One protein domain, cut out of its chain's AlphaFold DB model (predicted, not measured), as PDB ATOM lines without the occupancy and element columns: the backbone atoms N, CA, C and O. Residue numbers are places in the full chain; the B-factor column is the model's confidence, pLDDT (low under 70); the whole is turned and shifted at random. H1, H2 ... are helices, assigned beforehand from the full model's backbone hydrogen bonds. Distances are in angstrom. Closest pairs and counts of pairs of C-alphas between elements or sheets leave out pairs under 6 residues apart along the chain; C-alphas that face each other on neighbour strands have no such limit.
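Overview. This is residues 386 to 458 of the 467 residues of an uncharacterized protein of Sphingomonas endophytica (UniProt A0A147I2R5). Three helices, H1, H2 and H5, make a rough triangle, and a helical hairpin, H3 and H4, covers one side of it. H1 and H2 meet at a corner, the last part of H5 packs on H2, H3 crosses over H1 and also packs on H2, and H4 packs on H1. The printed part has 73 residues with five named helices, H1 to H5 in order along the chain, and no named strand; the class is all helix. The whole is compact and rounded, with a radius of gyration of the C-alphas of 10.7 A and spans of 29 by 26 by 18 A.

Arrangement. H1, residues 387 to 402, has a kink of 30 degrees near residue 394. H1 and H2, residues 404 to 415, touch only at the corner by their link; their closest C-alphas, those of Phe 401 and Ala 407, are 4.6 A apart. H3, residues 424 to 433, forms a helical hairpin with H2, at a shallow tilt of 34 degrees, only just short of steep, opposite ways; the closest C-alphas, of Leu 414 and Ala 424, are 5.6 A apart. H3 also touches H1, about perpendicular at 82 degrees, with the C-alphas of Asn 398 and Gly 431 closest at 4.7 A. H4, residues 435 to 444, makes a second helical hairpin with H3, at a shallow tilt of 33 degrees, only just short of steep; the C-alphas of Gly 431 and Met 438 are closest at 4.6 A. H4 touches H1 at a steep tilt of 68 degrees, only just short of about perpendicular, opposite ways; the C-alphas of Ser 394 and Ala 435 are closest at 4.7 A. H5, residues 447 to 458, touches H2 with residues 453 to 457 alone, at a steep tilt of 46 degrees, opposite ways; the C-alphas of Ala 413 and Ser 456 are closest at 5.9 A. H4 and H5 only just touch, with 3 pairs of C-alphas within 8 A, and touch only at the corner; the C-alphas of Leu 442 and Glu 450 are closest at 5.4 A. H1 and H5 are near each other, while H2 and H4 are apart, as are H3 and H5. In H2, H3, H4 and H5 every O i to N i+4 pair is within hydrogen-bond range; in H1 it is 11 of 12.

Along the chain. H1 begins at C-alpha 387, at (103.556, 29.132, 51.372), and measures 21.2 A from first to last C-alpha. H2 measures 16.2 A, H3 14.5 A, H4 14.4 A and H5 16.2 A. H3 begins at C-alpha 424, at (97.813, 21.223, 69.938), and H5 ends at C-alpha 458, at (99.984, 35.758, 68.397).

Size, cuts and confidence. The C-alphas farthest apart, those of Leu 386 and Gly 405, are 30.0 A from each other. The printed part has no cut. The links H1 to H2, H3 to H4 and H4 to H5 are tight, and the link H2 to H3, with 8 residues, is short; no link is long. The mean pLDDT of the printed part is 87.2, and residues 386 to 391 are under 70.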
ATOM      1  N   LEU A 386     101.897  31.182  48.207       59.50
ATOM      2  CA  LEU A 386     101.714  31.915  49.472       59.50
ATOM      3  C   LEU A 386     102.290  31.164  50.684       59.50
ATOM      4  O   LEU A 386     102.487  31.745  51.751       59.50
ATOM      5  N   ARG A 387     102.652  29.890  50.501       60.12
ATOM      6  CA  ARG A 387     103.556  29.132  51.372       60.12
ATOM      7  C   ARG A 387     104.772  29.929  51.854       60.12
ATOM      8  O   ARG A 387     105.105  29.766  53.015       60.12
ATOM      9  N   ILE A 388     105.384  30.818  51.062       57.34
ATOM     10  CA  ILE A 388     106.539  31.624  51.526       57.34
ATOM     11  C   ILE A 388     106.150  32.611  52.639       57.34
ATOM     12  O   ILE A 388     106.915  32.826  53.579       57.34
ATOM     13  N   VAL A 389     104.941  33.175  52.576       57.41
ATOM     14  CA  VAL A 389     104.394  34.031  53.639       57.41
ATOM     15  C   VAL A 389     104.116  33.196  54.894       57.41
ATOM     16  O   VAL A 389     104.485  33.602  55.996       57.41
ATOM     17  N   ARG A 390     103.587  31.974  54.728       66.94
ATOM     18  CA  ARG A 390     103.465  30.999  55.827       66.94
ATOM     19  C   ARG A 390     104.818  30.604  56.416       66.94
ATOM     20  O   ARG A 390     104.900  30.438  57.627       66.94
ATOM     21  N   THR A 391     105.877  30.510  55.611       68.25
ATOM     22  CA  THR A 391     107.229  30.179  56.088       68.25
ATOM     23  C   THR A 391     107.766  31.232  57.060       68.25
ATOM     24  O   THR A 391     108.456  30.890  58.015       68.25
ATOM     25  N   ALA A 392     107.436  32.515  56.877       72.75
ATOM     26  CA  ALA A 392     107.874  33.567  57.795       72.75
ATOM     27  C   ALA A 392     107.236  33.416  59.190       72.75
ATOM     28  O   ALA A 392     107.935  33.447  60.207       72.75
ATOM     29  N   ASN A 393     105.922  33.180  59.247       79.31
ATOM     30  CA  ASN A 393     105.227  32.941  60.512       79.31
ATOM     31  C   ASN A 393     105.591  31.577  61.110       79.31
ATOM     32  O   ASN A 393     105.782  31.472  62.320       79.31
ATOM     33  N   SER A 394     105.794  30.550  60.285       81.88
ATOM     34  CA  SER A 394     106.225  29.238  60.763       81.88
ATOM     35  C   SER A 394     107.666  29.237  61.273       81.88
ATOM     36  O   SER A 394     107.979  28.478  62.184       81.88
ATOM     37  N   GLN A 395     108.539  30.128  60.789       85.38
ATOM     38  CA  GLN A 395     109.857  30.363  61.390       85.38
ATOM     39  C   GLN A 395     109.748  31.013  62.773       85.38
ATOM     40  O   GLN A 395     110.436  30.581  63.701       85.38
ATOM     41  N   LYS A 396     108.884  32.025  62.943       87.81
ATOM     42  CA  LYS A 396     108.622  32.629  64.265       87.81
ATOM     43  C   LYS A 396     108.052  31.593  65.236       87.81
ATOM     44  O   LYS A 396     108.514  31.490  66.370       87.81
ATOM     45  N   LEU A 397     107.103  30.785  64.775       88.62
ATOM     46  CA  LEU A 397     106.494  29.725  65.570       88.62
ATOM     47  C   LEU A 397     107.457  28.571  65.876       88.62
ATOM     48  O   LEU A 397     107.481  28.093  67.003       88.62
ATOM     49  N   ASN A 398     108.314  28.177  64.933       91.94
ATOM     50  CA  ASN A 398     109.375  27.198  65.174       91.94
ATOM     51  C   ASN A 398     110.299  27.671  66.303       91.94
ATOM     52  O   ASN A 398     110.518  26.930  67.256       91.94
ATOM     53  N   ARG A 399     110.745  28.937  66.269       90.19
ATOM     54  CA  ARG A 399     111.514  29.544  67.371       90.19
ATOM     55  C   ARG A 399     110.722  29.611  68.679       90.19
ATOM     56  O   ARG A 399     111.297  29.486  69.753       90.19
ATOM     57  N   CYS A 400     109.413  29.826  68.599       93.00
ATOM     58  CA  CYS A 400     108.539  29.831  69.765       93.00
ATOM     59  C   CYS A 400     108.432  28.441  70.407       93.00
ATOM     60  O   CYS A 400     108.429  28.332  71.625       93.00
ATOM     61  N   PHE A 401     108.362  27.375  69.607       94.12
ATOM     62  CA  PHE A 401     108.143  26.012  70.100       94.12
ATOM     63  C   PHE A 401     109.424  25.265  70.477       94.12
ATOM     64  O   PHE A 401     109.350  24.259  71.195       94.12
ATOM     65  N   THR A 402     110.585  25.741  70.022       91.25
ATOM     66  CA  THR A 402     111.889  25.276  70.512       91.25
ATOM     67  C   THR A 402     112.196  25.791  71.920       91.25
ATOM     68  O   THR A 402     112.919  25.124  72.657       91.25
ATOM     69  N   ASP A 403     111.601  26.912  72.339       94.50
ATOM     70  CA  ASP A 403     111.607  27.360  73.733       94.50
ATOM     71  C   ASP A 403     110.567  26.572  74.548       94.50
ATOM     72  O   ASP A 403     109.363  26.640  74.290       94.50
ATOM     73  N   ALA A 404     111.023  25.802  75.540       90.44
ATOM     74  CA  ALA A 404     110.151  24.925  76.323       90.44
ATOM     75  C   ALA A 404     109.044  25.693  77.070       90.44
ATOM     76  O   ALA A 404     107.888  25.270  77.059       90.44
ATOM     77  N   GLY A 405     109.364  26.854  77.652       93.38
ATOM     78  CA  GLY A 405     108.404  27.647  78.424       93.38
ATOM     79  C   GLY A 405     107.354  28.340  77.553       93.38
ATOM     80  O   GLY A 405     106.205  28.518  77.967       93.38
ATOM     81  N   ARG A 406     107.707  28.737  76.328       92.31
ATOM     82  CA  ARG A 406     106.739  29.238  75.340       92.31
ATOM     83  C   ARG A 406     105.908  28.111  74.738       92.31
ATOM     84  O   ARG A 406     104.707  28.303  74.570       92.31
ATOM     85  N   ALA A 407     106.497  26.943  74.488       93.81
ATOM     86  CA  ALA A 407     105.774  25.773  73.991       93.81
ATOM     87  C   ALA A 407     104.678  25.307  74.964       93.81
ATOM     88  O   ALA A 407     103.573  24.992  74.530       93.81
ATOM     89  N   ASP A 408     104.939  25.310  76.272       95.06
ATOM     90  CA  ASP A 408     103.936  24.903  77.263       95.06
ATOM     91  C   ASP A 408     102.788  25.916  77.377       95.06
ATOM     92  O   ASP A 408     101.623  25.526  77.450       95.06
ATOM     93  N   ARG A 409     103.089  27.220  77.296       95.25
ATOM     94  CA  ARG A 409     102.058  28.270  77.223       95.25
ATOM     95  C   ARG A 409     101.241  28.180  75.937       95.25
ATOM     96  O   ARG A 409     100.021  28.309  75.983       95.25
ATOM     97  N   ALA A 410     101.894  27.912  74.809       94.06
ATOM     98  CA  ALA A 410     101.228  27.664  73.537       94.06
ATOM     99  C   ALA A 410     100.296  26.448  73.620       94.06
ATOM    100  O   ALA A 410      99.155  26.529  73.178       94.06
ATOM    101  N   ARG A 411     100.736  25.351  74.255       96.38
ATOM    102  CA  ARG A 411      99.898  24.163  74.481       96.38
ATOM    103  C   ARG A 411      98.650  24.499  75.289       96.38
ATOM    104  O   ARG A 411      97.563  24.076  74.918       96.38
ATOM    105  N   GLN A 412      98.794  25.271  76.368       95.56
ATOM    106  CA  GLN A 412      97.660  25.691  77.198       95.56
ATOM    107  C   GLN A 412      96.682  26.585  76.427       95.56
ATOM    108  O   GLN A 412      95.476  26.364  76.501       95.56
ATOM    109  N   ALA A 413      97.185  27.550  75.652       93.56
ATOM    110  CA  ALA A 413      96.346  28.440  74.851       93.56
ATOM    111  C   ALA A 413      95.585  27.689  73.747       93.56
ATOM    112  O   ALA A 413      94.382  27.877  73.593       93.56
ATOM    113  N   LEU A 414      96.258  26.783  73.033       94.75
ATOM    114  CA  LEU A 414      95.622  25.935  72.021       94.75
ATOM    115  C   LEU A 414      94.626  24.949  72.653       94.75
ATOM    116  O   LEU A 414      93.556  24.722  72.099       94.75
ATOM    117  N   GLY A 415      94.950  24.397  73.826       93.44
ATOM    118  CA  GLY A 415      94.081  23.492  74.582       93.44
ATOM    119  C   GLY A 415      92.822  24.154  75.143       93.44
ATOM    120  O   GLY A 415      91.807  23.482  75.312       93.44
ATOM    121  N   ALA A 416      92.859  25.465  75.394       93.50
ATOM    122  CA  ALA A 416      91.691  26.234  75.812       93.50
ATOM    123  C   ALA A 416      90.667  26.425  74.678       93.50
ATOM    124  O   ALA A 416      89.503  26.715  74.954       93.50
ATOM    125  N   ASN A 417      91.074  26.244  73.416       90.31
ATOM    126  CA  ASN A 417      90.172  26.268  72.273       90.31
ATOM    127  C   ASN A 417      89.677  24.837  71.958       90.31
ATOM    128  O   ASN A 417      90.471  23.998  71.521       90.31
ATOM    129  N   PRO A 418      88.368  24.545  72.105       88.38
ATOM    130  CA  PRO A 418      87.814  23.210  71.865       88.38
ATOM    131  C   PRO A 418      88.092  22.670  70.456       88.38
ATOM    132  O   PRO A 418      88.242  21.462  70.284       88.38
ATOM    133  N   GLY A 419      88.188  23.555  69.456       86.31
ATOM    134  CA  GLY A 419      88.469  23.185  68.068       86.31
ATOM    135  C   GLY A 419      89.926  22.792  67.807       86.31
ATOM    136  O   GLY A 419      90.199  22.121  66.816       86.31
ATOM    137  N   LEU A 420      90.854  23.172  68.692       92.38
ATOM    138  CA  LEU A 420      92.299  22.970  68.519       92.38
ATOM    139  C   LEU A 420      92.914  22.028  69.552       92.38
ATOM    140  O   LEU A 420      94.030  21.552  69.346       92.38
ATOM    141  N   ALA A 421      92.206  21.730  70.643       92.56
ATOM    142  CA  ALA A 421      92.738  20.945  71.754       92.56
ATOM    143  C   ALA A 421      93.319  19.590  71.315       92.56
ATOM    144  O   ALA A 421      94.399  19.208  71.760       92.56
ATOM    145  N   ALA A 422      92.663  18.899  70.378       91.62
ATOM    146  CA  ALA A 422      93.137  17.619  69.842       91.62
ATOM    147  C   ALA A 422      94.368  17.741  68.918       91.62
ATOM    148  O   ALA A 422      95.056  16.754  68.667       91.62
ATOM    149  N   GLN A 423      94.643  18.937  68.395       94.38
ATOM    150  CA  GLN A 423      95.697  19.210  67.412       94.38
ATOM    151  C   GLN A 423      96.917  19.911  68.036       94.38
ATOM    152  O   GLN A 423      97.974  19.977  67.411       94.38
ATOM    153  N   ALA A 424      96.800  20.404  69.275       95.06
ATOM    154  CA  ALA A 424      97.813  21.223  69.938       95.06
ATOM    155  C   ALA A 424      99.191  20.540  70.012       95.06
ATOM    156  O   ALA A 424     100.202  21.133  69.629       95.06
ATOM    157  N   ASP A 425      99.244  19.281  70.452       94.94
ATOM    158  CA  ASP A 425     100.510  18.553  70.597       94.94
ATOM    159  C   ASP A 425     101.174  18.248  69.256       94.94
ATOM    160  O   ASP A 425     102.391  18.379  69.119       94.94
ATOM    161  N   ALA A 426     100.378  17.887  68.253       94.88
ATOM    162  CA  ALA A 426     100.874  17.601  66.916       94.88
ATOM    163  C   ALA A 426     101.376  18.875  66.211       94.88
ATOM    164  O   ALA A 426     102.434  18.839  65.581       94.88
ATOM    165  N   LEU A 427     100.705  20.017  66.406       94.38
ATOM    166  CA  LEU A 427     101.168  21.319  65.920       94.38
ATOM    167  C   LEU A 427     102.507  21.718  66.561       94.38
ATOM    168  O   LEU A 427     103.431  22.146  65.865       94.38
ATOM    169  N   ILE A 428     102.640  21.542  67.880       95.19
ATOM    170  CA  ILE A 428     103.885  21.837  68.604       95.19
ATOM    171  C   ILE A 428     105.008  20.895  68.161       95.19
ATOM    172  O   ILE A 428     106.132  21.346  67.929       95.19
ATOM    173  N   ALA A 429     104.721  19.602  67.998       95.31
ATOM    174  CA  ALA A 429     105.690  18.623  67.511       95.31
ATOM    175  C   ALA A 429     106.172  18.956  66.087       95.31
ATOM    176  O   ALA A 429     107.379  18.937  65.817       95.31
ATOM    177  N   ALA A 430     105.256  19.338  65.194       93.25
ATOM    178  CA  ALA A 430     105.589  19.785  63.845       93.25
ATOM    179  C   ALA A 430     106.480  21.037  63.876       93.25
ATOM    180  O   ALA A 430     107.530  21.066  63.232       93.25
ATOM    181  N   GLY A 431     106.125  22.037  64.691       92.56
ATOM    182  CA  GLY A 431     106.921  23.254  64.840       92.56
ATOM    183  C   GLY A 431     108.250  23.071  65.551       92.56
ATOM    184  O   GLY A 431     109.158  23.840  65.273       92.56
ATOM    185  N   ARG A 432     108.450  22.031  66.364       94.38
ATOM    186  CA  ARG A 432     109.790  21.666  66.864       94.38
ATOM    187  C   ARG A 432     110.672  21.023  65.800       94.38
ATOM    188  O   ARG A 432     111.890  21.146  65.878       94.38
ATOM    189  N   THR A 433     110.070  20.357  64.816       93.44
ATOM    190  CA  THR A 433     110.801  19.653  63.756       93.44
ATOM    191  C   THR A 433     111.404  20.641  62.760       93.44
ATOM    192  O   THR A 433     112.613  20.644  62.541       93.44
ATOM    193  N   SER A 434     110.575  21.493  62.152       89.88
ATOM    194  CA  SER A 434     111.026  22.566  61.262       89.88
ATOM    195  C   SER A 434     109.900  23.557  60.966       89.88
ATOM    196  O   SER A 434     108.716  23.247  61.110       89.88
ATOM    197  N   ALA A 435     110.265  24.746  60.481       85.69
ATOM    198  CA  ALA A 435     109.306  25.725  59.968       85.69
ATOM    199  C   ALA A 435     108.453  25.156  58.811       85.69
ATOM    200  O   ALA A 435     107.268  25.471  58.698       85.69
ATOM    201  N   ASP A 436     109.021  24.280  57.981       81.19
ATOM    202  CA  ASP A 436     108.305  23.659  56.861       81.19
ATOM    203  C   ASP A 436     107.322  22.578  57.319       81.19
ATOM    204  O   ASP A 436     106.200  22.518  56.816       81.19
ATOM    205  N   ALA A 437     107.714  21.737  58.283       84.69
ATOM    206  CA  ALA A 437     106.827  20.731  58.866       84.69
ATOM    207  C   ALA A 437     105.612  21.397  59.519       84.69
ATOM    208  O   ALA A 437     104.481  20.953  59.340       84.69
ATOM    209  N   MET A 438     105.840  22.521  60.196       88.88
ATOM    210  CA  MET A 438     104.775  23.323  60.775       88.88
ATOM    211  C   MET A 438     103.851  23.954  59.739       88.88
ATOM    212  O   MET A 438     102.637  23.888  59.891       88.88
ATOM    213  N   ALA A 439     104.410  24.556  58.686       83.38
ATOM    214  CA  ALA A 439     103.610  25.174  57.633       83.38
ATOM    215  C   ALA A 439     102.718  24.146  56.918       83.38
ATOM    216  O   ALA A 439     101.583  24.461  56.570       83.38
ATOM    217  N   ARG A 440     103.211  22.911  56.730       83.75
ATOM    218  CA  ARG A 440     102.408  21.795  56.202       83.75
ATOM    219  C   ARG A 440     101.301  21.395  57.170       83.75
ATOM    220  O   ARG A 440     100.156  21.312  56.758       83.75
ATOM    221  N   TYR A 441     101.630  21.230  58.449       89.81
ATOM    222  CA  TYR A 441     100.639  20.850  59.453       89.81
ATOM    223  C   TYR A 441      99.514  21.890  59.575       89.81
ATOM    224  O   TYR A 441      98.343  21.530  59.547       89.81
ATOM    225  N   LEU A 442      99.853  23.183  59.627       87.00
ATOM    226  CA  LEU A 442      98.870  24.273  59.643       87.00
ATOM    227  C   LEU A 442      97.975  24.274  58.398       87.00
ATOM    228  O   LEU A 442      96.784  24.541  58.508       87.00
ATOM    229  N   PHE A 443      98.526  23.947  57.227       82.31
ATOM    230  CA  PHE A 443      97.734  23.820  56.005       82.31
ATOM    231  C   PHE A 443      96.733  22.662  56.084       82.31
ATOM    232  O   PHE A 443      95.569  22.830  55.723       82.31
ATOM    233  N   ASP A 444      97.171  21.511  56.595       87.00
ATOM    234  CA  ASP A 444      96.345  20.306  56.697       87.00
ATOM    235  C   ASP A 444      95.222  20.443  57.747       87.00
ATOM    236  O   ASP A 444      94.205  19.755  57.654       87.00
ATOM    237  N   MET A 445      95.359  21.358  58.718       85.50
ATOM    238  CA  MET A 445      94.309  21.677  59.700       85.50
ATOM    239  C   MET A 445      93.092  22.398  59.084       85.50
ATOM    240  O   MET A 445      92.012  22.382  59.676       85.50
ATOM    241  N   GLY A 446      93.244  23.014  57.906       82.88
ATOM    242  CA  GLY A 446      92.211  23.825  57.255       82.88
ATOM    243  C   GLY A 446      92.169  25.283  57.737       82.88
ATOM    244  O   GLY A 446      92.631  25.619  58.825       82.88
ATOM    245  N   GLU A 447      91.593  26.167  56.912       77.50
ATOM    246  CA  GLU A 447      91.700  27.634  57.059       77.50
ATOM    247  C   GLU A 447      91.194  28.159  58.415       77.50
ATOM    248  O   GLU A 447      91.850  28.988  59.044       77.50
ATOM    249  N   THR A 448      90.060  27.650  58.909       80.25
ATOM    250  CA  THR A 448      89.478  28.093  60.187       80.25
ATOM    251  C   THR A 448      90.360  27.725  61.381       80.25
ATOM    252  O   THR A 448      90.575  28.551  62.267       80.25
ATOM    253  N   ALA A 449      90.879  26.496  61.412       86.06
ATOM    254  CA  ALA A 449      91.725  26.014  62.501       86.06
ATOM    255  C   ALA A 449      93.113  26.669  62.455       86.06
ATOM    256  O   ALA A 449      93.649  27.052  63.493       86.06
ATOM    257  N   GLU A 450      93.656  26.887  61.254       86.50
ATOM    258  CA  GLU A 450      94.879  27.663  61.046       86.50
ATOM    259  C   GLU A 450      94.732  29.087  61.612       86.50
ATOM    260  O   GLU A 450      95.578  29.531  62.390       86.50
ATOM    261  N   TYR A 451      93.639  29.787  61.286       83.31
ATOM    262  CA  TYR A 451      93.387  31.143  61.780       83.31
ATOM    263  C   TYR A 451      93.270  31.195  63.309       83.31
ATOM    264  O   TYR A 451      93.918  32.017  63.957       83.31
ATOM    265  N   GLN A 452      92.492  30.286  63.902       86.50
ATOM    266  CA  GLN A 452      92.346  30.210  65.357       86.50
ATOM    267  C   GLN A 452      93.673  29.890  66.058       86.50
ATOM    268  O   GLN A 452      93.951  30.434  67.128       86.50
ATOM    269  N   ALA A 453      94.506  29.035  65.454       89.69
ATOM    270  CA  ALA A 453      95.828  28.727  65.980       89.69
ATOM    271  C   ALA A 453      96.734  29.965  65.947       89.69
ATOM    272  O   ALA A 453      97.396  30.252  66.942       89.69
ATOM    273  N   TYR A 454      96.735  30.734  64.852       88.25
ATOM    274  CA  TYR A 454      97.492  31.986  64.788       88.25
ATOM    275  C   TYR A 454      97.027  32.997  65.836       88.25
ATOM    276  O   TYR A 454      97.869  33.561  66.533       88.25
ATOM    277  N   ASP A 455      95.720  33.188  65.999       85.69
ATOM    278  CA  ASP A 455      95.160  34.115  66.987       85.69
ATOM    279  C   ASP A 455      95.588  33.738  68.418       85.69
ATOM    280  O   ASP A 455      96.191  34.540  69.133       85.69
ATOM    281  N   SER A 456      95.439  32.459  68.790       90.00
ATOM    282  CA  SER A 456      95.864  31.945  70.106       90.00
ATOM    283  C   SER A 456      97.375  32.045  70.352       90.00
ATOM    284  O   SER A 456      97.818  32.141  71.499       90.00
ATOM    285  N   LEU A 457      98.186  32.016  69.293       91.06
ATOM    286  CA  LEU A 457      99.647  32.045  69.386       91.06
ATOM    287  C   LEU A 457     100.242  33.444  69.215       91.06
ATOM    288  O   LEU A 457     101.425  33.628  69.515       91.06
ATOM    289  N   THR A 458      99.463  34.435  68.774       87.94
ATOM    290  CA  THR A 458      99.984  35.758  68.397       87.94
ATOM    291  C   THR A 458     100.707  36.438  69.555       87.94
ATOM    292  O   THR A 458     101.864  36.834  69.401       87.94
TER     293      THR A 458